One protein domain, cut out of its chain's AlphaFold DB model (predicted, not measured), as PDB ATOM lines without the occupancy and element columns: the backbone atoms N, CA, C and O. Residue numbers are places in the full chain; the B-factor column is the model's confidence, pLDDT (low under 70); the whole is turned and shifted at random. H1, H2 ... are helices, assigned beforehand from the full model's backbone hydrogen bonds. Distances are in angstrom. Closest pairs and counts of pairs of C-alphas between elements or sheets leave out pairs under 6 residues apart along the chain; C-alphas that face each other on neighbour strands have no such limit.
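AT A GLANCE: This is residues 206 to 294 of the 379 residues of the protein "Heme peroxidase" of Jimgerdemannia flammicorona (UniProt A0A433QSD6). Short helix H5 lies in the middle of a small, elongated cluster of helices, with H1 and H2 packed on it and, near its far end, H3 and H4 paired at almost a right angle. The loop of residues 206 to 215, before H1, makes one end of the long axis, and part of the long winding link between H2 and H3 makes the other. The printed part has 89 residues with five named helices, in the order H1, H2, H3, H4, H5, and no named strand. The class is all helix, though under half of the residues, 44 of 89, are in named elements. The whole is compact, with a radius of gyration of the C-alphas of 13.9 A, and spans 46 by 26 by 21 A.

HOW THE PARTS SIT: Start at H1, residues 216 to 226, and look from it to H5, residues 287 to 293: they touch, their closest C-alphas being those of Ile 221 and Leu 288, 6.6 A apart. They run opposite ways at a steep tilt of 39 degrees. Go on to H2, residues 232 to 239, which is apart from H1 but touches H5, about perpendicular at 89 degrees; the closest C-alphas are those of Tyr 232 and Gly 287, 3.9 A apart. Further along, H3, residues 259 to 265, touches H4, residues 269 to 279, about perpendicular at 84 degrees, with the C-alphas of Trp 262 and Ala 272 closest at 5.6 A. The helix packing is mostly crossed, with no shallow tilt among these three touching pairs. H3 and H5 are close but not clearly touching, the C-alphas of Leu 265 and Ala 293 being closest at 6.9 A. H4 and H5 are also close but not clearly touching, with the C-alphas of Ile 271 and Ala 293 closest at 7.4 A. H1 is apart from H3 and H4. In H1, H2, H4 and H5 every O i to N i+4 pair is within hydrogen-bond range; in H3 it is 1 of 3, beside 4 of 4 O i to N i+3 pairs.

IN THESE COORDINATES: Find C-alpha 216 at (149.350, 193.928, 147.245); from there H1 runs 14.9 A to C-alpha 226. H2, from Tyr 232 to Tyr 239, and H3, from Asn 259 to Leu 265, each measure 10.3 A. H4 begins at C-alpha 269, at (170.775, 184.435, 138.762), and runs 15.1 A to Tyr 279. H5 runs 10.0 A from Gly 287 to C-alpha 293 at (163.407, 192.498, 137.723).

THE WHOLE: Look for the two C-alphas farthest apart at Val 211 and Ser 248, 46.0 A. The printed part has no cut. The link from H2 to H3, residues 240 to 258, is long; those from H1 to H2 and from H3 to H4 are tight, and that from H4 to H5 is short. The mean pLDDT of the printed part is 91.9, and the model's confidence is under 70 at residue 206 and residues 209 to 214.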
ATOM      1  N   THR A 206     155.001 193.249 154.893       66.44
ATOM      2  CA  THR A 206     153.890 194.042 155.390       66.44
ATOM      3  C   THR A 206     152.972 194.534 154.254       66.44
ATOM      4  O   THR A 206     151.764 194.595 154.445       66.44
ATOM      5  N   LEU A 207     153.481 194.718 153.023       71.00
ATOM      6  CA  LEU A 207     152.654 194.926 151.817       71.00
ATOM      7  C   LEU A 207     152.167 193.615 151.176       71.00
ATOM      8  O   LEU A 207     151.214 193.600 150.398       71.00
ATOM      9  N   ARG A 208     152.821 192.493 151.489       71.31
ATOM     10  CA  ARG A 208     152.457 191.165 150.971       71.31
ATOM     11  C   ARG A 208     151.457 190.406 151.843       71.31
ATOM     12  O   ARG A 208     150.995 189.353 151.422       71.31
ATOM     13  N   ASN A 209     151.155 190.916 153.036       67.38
ATOM     14  CA  ASN A 209     150.245 190.303 154.008       67.38
ATOM     15  C   ASN A 209     149.292 191.353 154.608       67.38
ATOM     16  O   ASN A 209     149.132 191.452 155.824       67.38
ATOM     17  N   ILE A 210     148.668 192.162 153.749       63.56
ATOM     18  CA  ILE A 210     147.700 193.182 154.160       63.56
ATOM     19  C   ILE A 210     146.375 192.499 154.514       63.56
ATOM     20  O   ILE A 210     145.754 191.826 153.686       63.56
ATOM     21  N   VAL A 211     145.890 192.709 155.736       47.62
ATOM     22  CA  VAL A 211     144.580 192.205 156.173       47.62
ATOM     23  C   VAL A 211     143.472 192.778 155.279       47.62
ATOM     24  O   VAL A 211     143.318 193.990 155.173       47.62
ATOM     25  N   GLY A 212     142.698 191.907 154.623       53.34
ATOM     26  CA  GLY A 212     141.596 192.287 153.722       53.34
ATOM     27  C   GLY A 212     141.979 192.512 152.249       53.34
ATOM     28  O   GLY A 212     141.096 192.457 151.400       53.34
ATOM     29  N   VAL A 213     143.266 192.693 151.927       57.03
ATOM     30  CA  VAL A 213     143.795 192.796 150.541       57.03
ATOM     31  C   VAL A 213     144.645 191.563 150.163       57.03
ATOM     32  O   VAL A 213     144.866 191.294 148.985       57.03
ATOM     33  N   ALA A 214     145.059 190.765 151.157       69.62
ATOM     34  CA  ALA A 214     145.995 189.641 151.079       69.62
ATOM     35  C   ALA A 214     147.417 190.070 150.679       69.62
ATOM     36  O   ALA A 214     148.205 190.410 151.556       69.62
ATOM     37  N   ASP A 215     147.742 190.095 149.384       80.94
ATOM     38  CA  ASP A 215     149.072 190.441 148.855       80.94
ATOM     39  C   ASP A 215     148.928 191.560 147.805       80.94
ATOM     40  O   ASP A 215     148.340 191.361 146.731       80.94
ATOM     41  N   LEU A 216     149.452 192.754 148.116       82.94
ATOM     42  CA  LEU A 216     149.350 193.928 147.245       82.94
ATOM     43  C   LEU A 216     150.061 193.716 145.909       82.94
ATOM     44  O   LEU A 216     149.536 194.108 144.868       82.94
ATOM     45  N   LEU A 217     151.220 193.055 145.913       87.31
ATOM     46  CA  LEU A 217     151.967 192.809 144.685       87.31
ATOM     47  C   LEU A 217     151.224 191.805 143.798       87.31
ATOM     48  O   LEU A 217     151.135 191.999 142.587       87.31
ATOM     49  N   SER A 218     150.635 190.766 144.393       89.88
ATOM     50  CA  SER A 218     149.767 189.836 143.658       89.88
ATOM     51  C   SER A 218     148.557 190.558 143.054       89.88
ATOM     52  O   SER A 218     148.199 190.309 141.901       89.88
ATOM     53  N   THR A 219     147.983 191.509 143.794       89.50
ATOM     54  CA  THR A 219     146.900 192.376 143.312       89.50
ATOM     55  C   THR A 219     147.354 193.267 142.154       89.50
ATOM     56  O   THR A 219     146.636 193.381 141.163       89.50
ATOM     57  N   ASP A 220     148.543 193.869 142.215       92.19
ATOM     58  CA  ASP A 220     149.067 194.686 141.117       92.19
ATOM     59  C   ASP A 220     149.355 193.854 139.860       92.19
ATOM     60  O   ASP A 220     149.066 194.311 138.754       92.19
ATOM     61  N   ILE A 221     149.873 192.627 140.002       94.31
ATOM     62  CA  ILE A 221     150.064 191.705 138.871       94.31
ATOM     63  C   ILE A 221     148.712 191.385 138.230       94.31
ATOM     64  O   ILE A 221     148.559 191.504 137.012       94.31
ATOM     65  N   PHE A 222     147.718 191.016 139.043       94.62
ATOM     66  CA  PHE A 222     146.367 190.727 138.566       94.62
ATOM     67  C   PHE A 222     145.754 191.934 137.845       94.62
ATOM     68  O   PHE A 222     145.317 191.809 136.702       94.62
ATOM     69  N   ARG A 223     145.811 193.124 138.456       92.88
ATOM     70  CA  ARG A 223     145.313 194.371 137.854       92.88
ATOM     71  C   ARG A 223     146.082 194.738 136.592       92.88
ATOM     72  O   ARG A 223     145.484 195.247 135.650       92.88
ATOM     73  N   GLY A 224     147.384 194.467 136.534       96.00
ATOM     74  CA  GLY A 224     148.187 194.620 135.326       96.00
ATOM     75  C   GLY A 224     147.610 193.807 134.167       96.00
ATOM     76  O   GLY A 224     147.390 194.357 133.089       96.00
ATOM     77  N   ARG A 225     147.287 192.532 134.410       96.19
ATOM     78  CA  ARG A 225     146.666 191.640 133.418       96.19
ATOM     79  C   ARG A 225     145.260 192.101 133.030       96.19
ATOM     80  O   ARG A 225     144.975 192.213 131.843       96.19
ATOM     81  N   GLU A 226     144.421 192.424 134.013       96.56
ATOM     82  CA  GLU A 226     143.048 192.909 133.807       96.56
ATOM     83  C   GLU A 226     143.005 194.185 132.950       96.56
ATOM     84  O   GLU A 226     142.193 194.305 132.038       96.56
ATOM     85  N   ASN A 227     143.925 195.120 133.194       96.19
ATOM     86  CA  ASN A 227     144.000 196.389 132.466       96.19
ATOM     87  C   ASN A 227     144.750 196.275 131.125       96.19
ATOM     88  O   ASN A 227     144.992 197.292 130.472       96.19
ATOM     89  N   GLY A 228     145.160 195.069 130.718       96.56
ATOM     90  CA  GLY A 228     145.859 194.837 129.454       96.56
ATOM     91  C   GLY A 228     147.261 195.450 129.398       96.56
ATOM     92  O   GLY A 228     147.691 195.905 128.336       96.56
ATOM     93  N   LEU A 229     147.985 195.498 130.523       97.81
ATOM     94  CA  LEU A 229     149.386 195.918 130.542       97.81
ATOM     95  C   LEU A 229     150.214 194.983 129.637       97.81
ATOM     96  O   LEU A 229     150.220 193.771 129.866       97.81
ATOM     97  N   PRO A 230     150.946 195.507 128.634       97.69
ATOM     98  CA  PRO A 230     151.771 194.666 127.777       97.69
ATOM     99  C   PRO A 230     152.843 193.898 128.556       97.69
ATOM    100  O   PRO A 230     153.323 194.352 129.598       97.69
ATOM    101  N   ASN A 231     153.276 192.760 128.004       97.50
ATOM    102  CA  ASN A 231     154.418 192.023 128.547       97.50
ATOM    103  C   ASN A 231     155.674 192.907 128.600       97.50
ATOM    104  O   ASN A 231     155.828 193.878 127.846       97.50
ATOM    105  N   TYR A 232     156.608 192.525 129.466       97.81
ATOM    106  CA  TYR A 232     157.807 193.314 129.724       97.81
ATOM    107  C   TYR A 232     158.622 193.620 128.463       97.81
ATOM    108  O   TYR A 232     159.012 194.764 128.251       97.81
ATOM    109  N   ASN A 233     158.853 192.640 127.585       97.50
ATOM    110  CA  ASN A 233     159.676 192.861 126.395       97.50
ATOM    111  C   ASN A 233     159.039 193.870 125.419       97.50
ATOM    112  O   ASN A 233     159.748 194.631 124.756       97.50
ATOM    113  N   THR A 234     157.707 193.931 125.364       97.69
ATOM    114  CA  THR A 234     156.979 194.953 124.596       97.69
ATOM    115  C   THR A 234     157.205 196.343 125.190       97.69
ATOM    116  O   THR A 234     157.556 197.272 124.459       97.69
ATOM    117  N   LEU A 235     157.094 196.481 126.516       98.19
ATOM    118  CA  LEU A 235     157.380 197.737 127.220       98.19
ATOM    119  C   LEU A 235     158.839 198.169 127.028       98.19
ATOM    120  O   LEU A 235     159.098 199.300 126.623       98.19
ATOM    121  N   ARG A 236     159.790 197.252 127.228       97.44
ATOM    122  CA  ARG A 236     161.230 197.483 127.051       97.44
ATOM    123  C   ARG A 236     161.580 197.912 125.630       97.44
ATOM    124  O   ARG A 236     162.426 198.781 125.441       97.44
ATOM    125  N   THR A 237     160.903 197.349 124.630       97.31
ATOM    126  CA  THR A 237     161.107 197.725 123.225       97.31
ATOM    127  C   THR A 237     160.729 199.179 122.961       97.31
ATOM    128  O   THR A 237     161.433 199.858 122.219       97.31
ATOM    129  N   TYR A 238     159.633 199.655 123.553       96.81
ATOM    130  CA  TYR A 238     159.110 200.994 123.287       96.81
ATOM    131  C   TYR A 238     159.696 202.078 124.203       96.81
ATOM    132  O   TYR A 238     159.855 203.221 123.776       96.81
ATOM    133  N   TYR A 239     159.996 201.738 125.459       97.25
ATOM    134  CA  TYR A 239     160.396 202.698 126.492       97.25
ATOM    135  C   TYR A 239     161.844 202.543 126.972       97.25
ATOM    136  O   TYR A 239     162.355 203.456 127.612       97.25
ATOM    137  N   GLY A 240     162.502 201.415 126.700       90.44
ATOM    138  CA  GLY A 240     163.787 201.061 127.302       90.44
ATOM    139  C   GLY A 240     164.843 200.645 126.281       90.44
ATOM    140  O   GLY A 240     164.952 201.197 125.187       90.44
ATOM    141  N   ALA A 241     165.642 199.643 126.648       86.00
ATOM    142  CA  ALA A 241     166.824 199.210 125.900       86.00
ATOM    143  C   ALA A 241     166.523 198.309 124.675       86.00
ATOM    144  O   ALA A 241     167.355 197.493 124.264       86.00
ATOM    145  N   GLY A 242     165.326 198.418 124.090       93.12
ATOM    146  CA  GLY A 242     164.940 197.719 122.862       93.12
ATOM    147  C   GLY A 242     164.401 196.298 123.069       93.12
ATOM    148  O   GLY A 242     164.087 195.874 124.180       93.12
ATOM    149  N   ASN A 243     164.263 195.554 121.973       96.00
ATOM    150  CA  ASN A 243     163.707 194.198 121.984       96.00
ATOM    151  C   ASN A 243     164.784 193.163 122.340       96.00
ATOM    152  O   ASN A 243     165.776 193.045 121.621       96.00
ATOM    153  N   ILE A 244     164.559 192.379 123.398       95.75
ATOM    154  CA  ILE A 244     165.499 191.358 123.893       95.75
ATOM    155  C   ILE A 244     165.807 190.299 122.829       95.75
ATOM    156  O   ILE A 244     166.954 189.888 122.681       95.75
ATOM    157  N   TYR A 245     164.830 189.933 121.998       95.94
ATOM    158  CA  TYR A 245     165.002 188.927 120.944       95.94
ATOM    159  C   TYR A 245     165.749 189.435 119.700       95.94
ATOM    160  O   TYR A 245     165.814 188.728 118.696       95.94
ATOM    161  N   LYS A 246     166.285 190.663 119.724       95.06
ATOM    162  CA  LYS A 246     167.319 191.080 118.763       95.06
ATOM    163  C   LYS A 246     168.708 190.570 119.156       95.06
ATOM    164  O   LYS A 246     169.606 190.588 118.323       95.06
ATOM    165  N   ASN A 247     168.894 190.126 120.399       93.88
ATOM    166  CA  ASN A 247     170.141 189.526 120.852       93.88
ATOM    167  C   ASN A 247     170.212 188.054 120.409       93.88
ATOM    168  O   ASN A 247     169.253 187.302 120.590       93.88
ATOM    169  N   SER A 248     171.357 187.632 119.869       92.56
ATOM    170  CA  SER A 248     171.589 186.258 119.402       92.56
ATOM    171  C   SER A 248     171.471 185.201 120.507       92.56
ATOM    172  O   SER A 248     171.143 184.053 120.217       92.56
ATOM    173  N   ALA A 249     171.648 185.579 121.778       92.38
ATOM    174  CA  ALA A 249     171.432 184.703 122.932       92.38
ATOM    175  C   ALA A 249     169.952 184.320 123.156       92.38
ATOM    176  O   ALA A 249     169.672 183.390 123.920       92.38
ATOM    177  N   CYS A 250     169.017 185.017 122.497       94.31
ATOM    178  CA  CYS A 250     167.568 184.856 122.616       94.31
ATOM    179  C   CYS A 250     166.923 184.415 121.284       94.31
ATOM    180  O   CYS A 250     166.239 185.211 120.632       94.31
ATOM    181  N   PRO A 251     167.100 183.157 120.845       92.12
ATOM    182  CA  PRO A 251     166.432 182.656 119.647       92.12
ATOM    183  C   PRO A 251     164.916 182.538 119.871       92.12
ATOM    184  O   PRO A 251     164.456 181.733 120.679       92.12
ATOM    185  N   LYS A 252     164.113 183.298 119.110       90.31
ATOM    186  CA  LYS A 252     162.633 183.309 119.229       90.31
ATOM    187  C   LYS A 252     161.989 181.923 119.093       90.31
ATOM    188  O   LYS A 252     160.943 181.674 119.698       90.31
ATOM    189  N   SER A 253     162.602 181.053 118.289       91.62
ATOM    190  CA  SER A 253     162.133 179.696 117.994       91.62
ATOM    191  C   SER A 253     162.302 178.718 119.158       91.62
ATOM    192  O   SER A 253     161.594 177.715 119.194       91.62
ATOM    193  N   ALA A 254     163.186 178.991 120.124       91.75
ATOM    194  CA  ALA A 254     163.379 178.099 121.264       91.75
ATOM    195  C   ALA A 254     162.085 177.968 122.074       91.75
ATOM    196  O   ALA A 254     161.359 178.942 122.237       91.75
ATOM    197  N   ALA A 255     161.780 176.782 122.607       93.00
ATOM    198  CA  ALA A 255     160.599 176.592 123.456       93.00
ATOM    199  C   ALA A 255     160.759 177.250 124.842       93.00
ATOM    200  O   ALA A 255     159.781 177.706 125.434       93.00
ATOM    201  N   VAL A 256     161.995 177.313 125.344       96.50
ATOM    202  CA  VAL A 256     162.383 177.916 126.626       96.50
ATOM    203  C   VAL A 256     163.628 178.762 126.389       96.50
ATOM    204  O   VAL A 256     164.566 178.303 125.737       96.50
ATOM    205  N   ASP A 257     163.658 179.974 126.935       97.38
ATOM    206  CA  ASP A 257     164.796 180.873 126.751       97.38
ATOM    207  C   ASP A 257     166.037 180.399 127.535       97.38
ATOM    208  O   ASP A 257     165.968 179.867 128.657       97.38
ATOM    209  N   SER A 258     167.206 180.576 126.917       96.50
ATOM    210  CA  SER A 258     168.507 180.190 127.476       96.50
ATOM    211  C   SER A 258     168.844 181.016 128.726       96.50
ATOM    212  O   SER A 258     168.331 182.118 128.910       96.50
ATOM    213  N   ASN A 259     169.734 180.524 129.594       96.44
ATOM    214  CA  ASN A 259     170.167 181.311 130.762       96.44
ATOM    215  C   ASN A 259     170.848 182.625 130.343       96.44
ATOM    216  O   ASN A 259     170.692 183.631 131.025       96.44
ATOM    217  N   ALA A 260     171.538 182.628 129.197       96.25
ATOM    218  CA  ALA A 260     172.122 183.833 128.617       96.25
ATOM    219  C   ALA A 260     171.048 184.851 128.197       96.25
ATOM    220  O   ALA A 260     171.234 186.043 128.400       96.25
ATOM    221  N   CYS A 261     169.902 184.392 127.685       96.81
ATOM    222  CA  CYS A 261     168.779 185.272 127.374       96.81
ATOM    223  C   CYS A 261     168.175 185.909 128.636       96.81
ATOM    224  O   CYS A 261     167.936 187.114 128.678       96.81
ATOM    225  N   TRP A 262     167.982 185.120 129.698       97.50
ATOM    226  CA  TRP A 262     167.483 185.631 130.981       97.50
ATOM    227  C   TRP A 262     168.458 186.599 131.664       97.50
ATOM    228  O   TRP A 262     168.011 187.542 132.313       97.50
ATOM    229  N   ALA A 263     169.766 186.422 131.458       96.56
ATOM    230  CA  ALA A 263     170.793 187.338 131.952       96.56
ATOM    231  C   ALA A 263     170.730 188.742 131.316       96.56
ATOM    232  O   ALA A 263     171.325 189.670 131.849       96.56
ATOM    233  N   ILE A 264     170.005 188.918 130.201       95.50
ATOM    234  CA  ILE A 264     169.751 190.241 129.600       95.50
ATOM    235  C   ILE A 264     168.675 191.010 130.378       95.50
ATOM    236  O   ILE A 264     168.688 192.239 130.387       95.50
ATOM    237  N   LEU A 265     167.717 190.302 130.988       95.81
ATOM    238  CA  LEU A 265     166.709 190.914 131.854       95.81
ATOM    239  C   LEU A 265     167.322 191.274 133.210       95.81
ATOM    240  O   LEU A 265     167.158 192.403 133.658       95.81
ATOM    241  N   THR A 266     167.994 190.319 133.856       96.06
ATOM    242  CA  THR A 266     168.536 190.513 135.203       96.06
ATOM    243  C   THR A 266     169.836 189.750 135.421       96.06
ATOM    244  O   THR A 266     169.953 188.562 135.108       96.06
ATOM    245  N   SER A 267     170.801 190.427 136.033       95.69
ATOM    246  CA  SER A 267     172.067 189.874 136.506       95.69
ATOM    247  C   SER A 267     171.888 188.939 137.710       95.69
ATOM    248  O   SER A 267     172.742 188.086 137.980       95.69
ATOM    249  N   ASN A 268     170.757 189.038 138.421       96.19
ATOM    250  CA  ASN A 268     170.444 188.185 139.559       96.19
ATOM    251  C   ASN A 268     170.035 186.780 139.090       96.19
ATOM    252  O   ASN A 268     168.894 186.524 138.698       96.19
ATOM    253  N   ARG A 269     170.969 185.828 139.198       96.06
ATOM    254  CA  ARG A 269     170.775 184.435 138.762       96.06
ATOM    255  C   ARG A 269     169.619 183.724 139.470       96.06
ATOM    256  O   ARG A 269     168.986 182.859 138.859       96.06
ATOM    257  N   THR A 270     169.328 184.077 140.721       95.88
ATOM    258  CA  THR A 270     168.221 183.489 141.487       95.88
ATOM    259  C   THR A 270     166.881 183.943 140.919       95.88
ATOM    260  O   THR A 270     166.031 183.101 140.619       95.88
ATOM    261  N   ILE A 271     166.724 185.250 140.683       95.62
ATOM    262  CA  ILE A 271     165.523 185.824 140.059       95.62
ATOM    263  C   ILE A 271     165.373 185.296 138.629       95.62
ATOM    264  O   ILE A 271     164.317 184.766 138.287       95.62
ATOM    265  N   ALA A 272     166.438 185.339 137.820       97.00
ATOM    266  CA  ALA A 272     166.440 184.812 136.455       97.00
ATOM    267  C   ALA A 272     165.978 183.347 136.403       97.00
ATOM    268  O   ALA A 272     165.130 182.985 135.589       97.00
ATOM    269  N   SER A 273     166.489 182.502 137.304       97.12
ATOM    270  CA  SER A 273     166.114 181.086 137.369       97.12
ATOM    271  C   SER A 273     164.658 180.889 137.794       97.12
ATOM    272  O   SER A 273     163.979 180.015 137.255       97.12
ATOM    273  N   ALA A 274     164.159 181.688 138.741       96.50
ATOM    274  CA  ALA A 274     162.763 181.639 139.169       96.50
ATOM    275  C   ALA A 274     161.809 182.067 138.044       96.50
ATOM    276  O   ALA A 274     160.878 181.330 137.719       96.50
ATOM    277  N   LEU A 275     162.085 183.196 137.386       97.25
ATOM    278  CA  LEU A 275     161.293 183.682 136.256       97.25
ATOM    279  C   LEU A 275     161.327 182.707 135.079       97.25
ATOM    280  O   LEU A 275     160.286 182.431 134.485       97.25
ATOM    281  N   LYS A 276     162.488 182.110 134.790       97.38
ATOM    282  CA  LYS A 276     162.616 181.063 133.775       97.38
ATOM    283  C   LYS A 276     161.716 179.864 134.057       97.38
ATOM    284  O   LYS A 276     161.076 179.375 133.130       97.38
ATOM    285  N   ARG A 277     161.653 179.389 135.305       97.31
ATOM    286  CA  ARG A 277     160.769 178.270 135.678       97.31
ATOM    287  C   ARG A 277     159.291 178.627 135.520       97.31
ATOM    288  O   ARG A 277     158.532 177.790 135.050       97.31
ATOM    289  N   LEU A 278     158.907 179.849 135.884       96.88
ATOM    290  CA  LEU A 278     157.511 180.296 135.865       96.88
ATOM    291  C   LEU A 278     157.010 180.627 134.452       96.88
ATOM    292  O   LEU A 278     155.962 180.143 134.041       96.88
ATOM    293  N   TYR A 279     157.762 181.428 133.696       97.69
ATOM    294  CA  TYR A 279     157.306 181.988 132.418       97.69
ATOM    295  C   TYR A 279     157.857 181.265 131.193       97.69
ATOM    296  O   TYR A 279     157.300 181.402 130.104       97.69
ATOM    297  N   ARG A 280     158.952 180.505 131.341       97.50
ATOM    298  CA  ARG A 280     159.697 179.798 130.276       97.50
ATOM    299  C   ARG A 280     160.352 180.709 129.229       97.50
ATOM    300  O   ARG A 280     161.479 180.434 128.818       97.50
ATOM    301  N   LYS A 281     159.694 181.802 128.834       97.31
ATOM    302  CA  LYS A 281     160.167 182.819 127.893       97.31
ATOM    303  C   LYS A 281     160.093 184.224 128.484       97.31
ATOM    304  O   LYS A 281     159.108 184.576 129.126       97.31
ATOM    305  N   VAL A 282     161.073 185.062 128.162       95.75
ATOM    306  CA  VAL A 282     161.110 186.476 128.561       95.75
ATOM    307  C   VAL A 282     159.921 187.250 127.972       95.75
ATOM    308  O   VAL A 282     159.358 188.113 128.638       95.75
ATOM    309  N   ASN A 283     159.463 186.901 126.761       95.75
ATOM    310  CA  ASN A 283     158.287 187.532 126.138       95.75
ATOM    311  C   ASN A 283     156.950 187.225 126.838       95.75
ATOM    312  O   ASN A 283     155.932 187.785 126.445       95.75
ATOM    313  N   GLN A 284     156.937 186.303 127.803       96.94
ATOM    314  CA  GLN A 284     155.744 185.919 128.565       96.94
ATOM    315  C   GLN A 284     155.710 186.570 129.954       96.94
ATOM    316  O   GLN A 284     154.717 186.444 130.656       96.94
ATOM    317  N   VAL A 285     156.783 187.260 130.357       97.75
ATOM    318  CA  VAL A 285     156.873 187.910 131.669       97.75
ATOM    319  C   VAL A 285     155.892 189.080 131.737       97.75
ATOM    320  O   VAL A 285     155.920 189.969 130.875       97.75
ATOM    321  N   ASP A 286     155.057 189.095 132.782       97.94
ATOM    322  CA  ASP A 286     154.169 190.217 133.095       97.94
ATOM    323  C   ASP A 286     154.949 191.537 133.117       97.94
ATOM    324  O   ASP A 286     156.059 191.608 133.653       97.94
ATOM    325  N   GLY A 287     154.357 192.600 132.562       97.31
ATOM    326  CA  GLY A 287     155.011 193.904 132.449       97.31
ATOM    327  C   GLY A 287     155.588 194.390 133.777       97.31
ATOM    328  O   GLY A 287     156.778 194.682 133.853       97.31
ATOM    329  N   LEU A 288     154.776 194.389 134.838       96.31
ATOM    330  CA  LEU A 288     155.180 194.826 136.177       96.31
ATOM    331  C   LEU A 288     156.372 194.033 136.734       96.31
ATOM    332  O   LEU A 288     157.331 194.625 137.224       96.31
ATOM    333  N   ILE A 289     156.337 192.701 136.622       96.69
ATOM    334  CA  ILE A 289     157.394 191.830 137.149       96.69
ATOM    335  C   ILE A 289     158.704 192.052 136.402       96.69
ATOM    336  O   ILE A 289     159.759 192.144 137.026       96.69
ATOM    337  N   GLY A 290     158.649 192.175 135.075       96.88
ATOM    338  CA  GLY A 290     159.848 192.461 134.297       96.88
ATOM    339  C   GLY A 290     160.424 193.847 134.589       96.88
ATOM    340  O   GLY A 290     161.638 193.969 134.678       96.88
ATOM    341  N   LEU A 291     159.582 194.864 134.820       97.12
ATOM    342  CA  LEU A 291     160.036 196.203 135.221       97.12
ATOM    343  C   LEU A 291     160.777 196.197 136.570       97.12
ATOM    344  O   LEU A 291     161.751 196.926 136.720       97.12
ATOM    345  N   MET A 292     160.327 195.391 137.539       95.88
ATOM    346  CA  MET A 292     160.979 195.250 138.854       95.88
ATOM    347  C   MET A 292     162.214 194.341 138.828       95.88
ATOM    348  O   MET A 292     163.092 194.473 139.677       95.88
ATOM    349  N   ALA A 293     162.271 193.397 137.888       96.62
ATOM    350  CA  ALA A 293     163.407 192.498 137.723       96.62
ATOM    351  C   ALA A 293     164.537 193.110 136.879       96.62
ATOM    352  O   ALA A 293     165.670 192.644 136.984       96.62
ATOM    353  N   GLU A 294     164.242 194.106 136.036       97.31
ATOM    354  CA  GLU A 294     165.239 194.770 135.193       97.31
ATOM    355  C   GLU A 294     166.362 195.375 136.045       97.31
ATOM    356  O   GLU A 294     166.109 196.082 137.023       97.31
TER     357      GLU A 294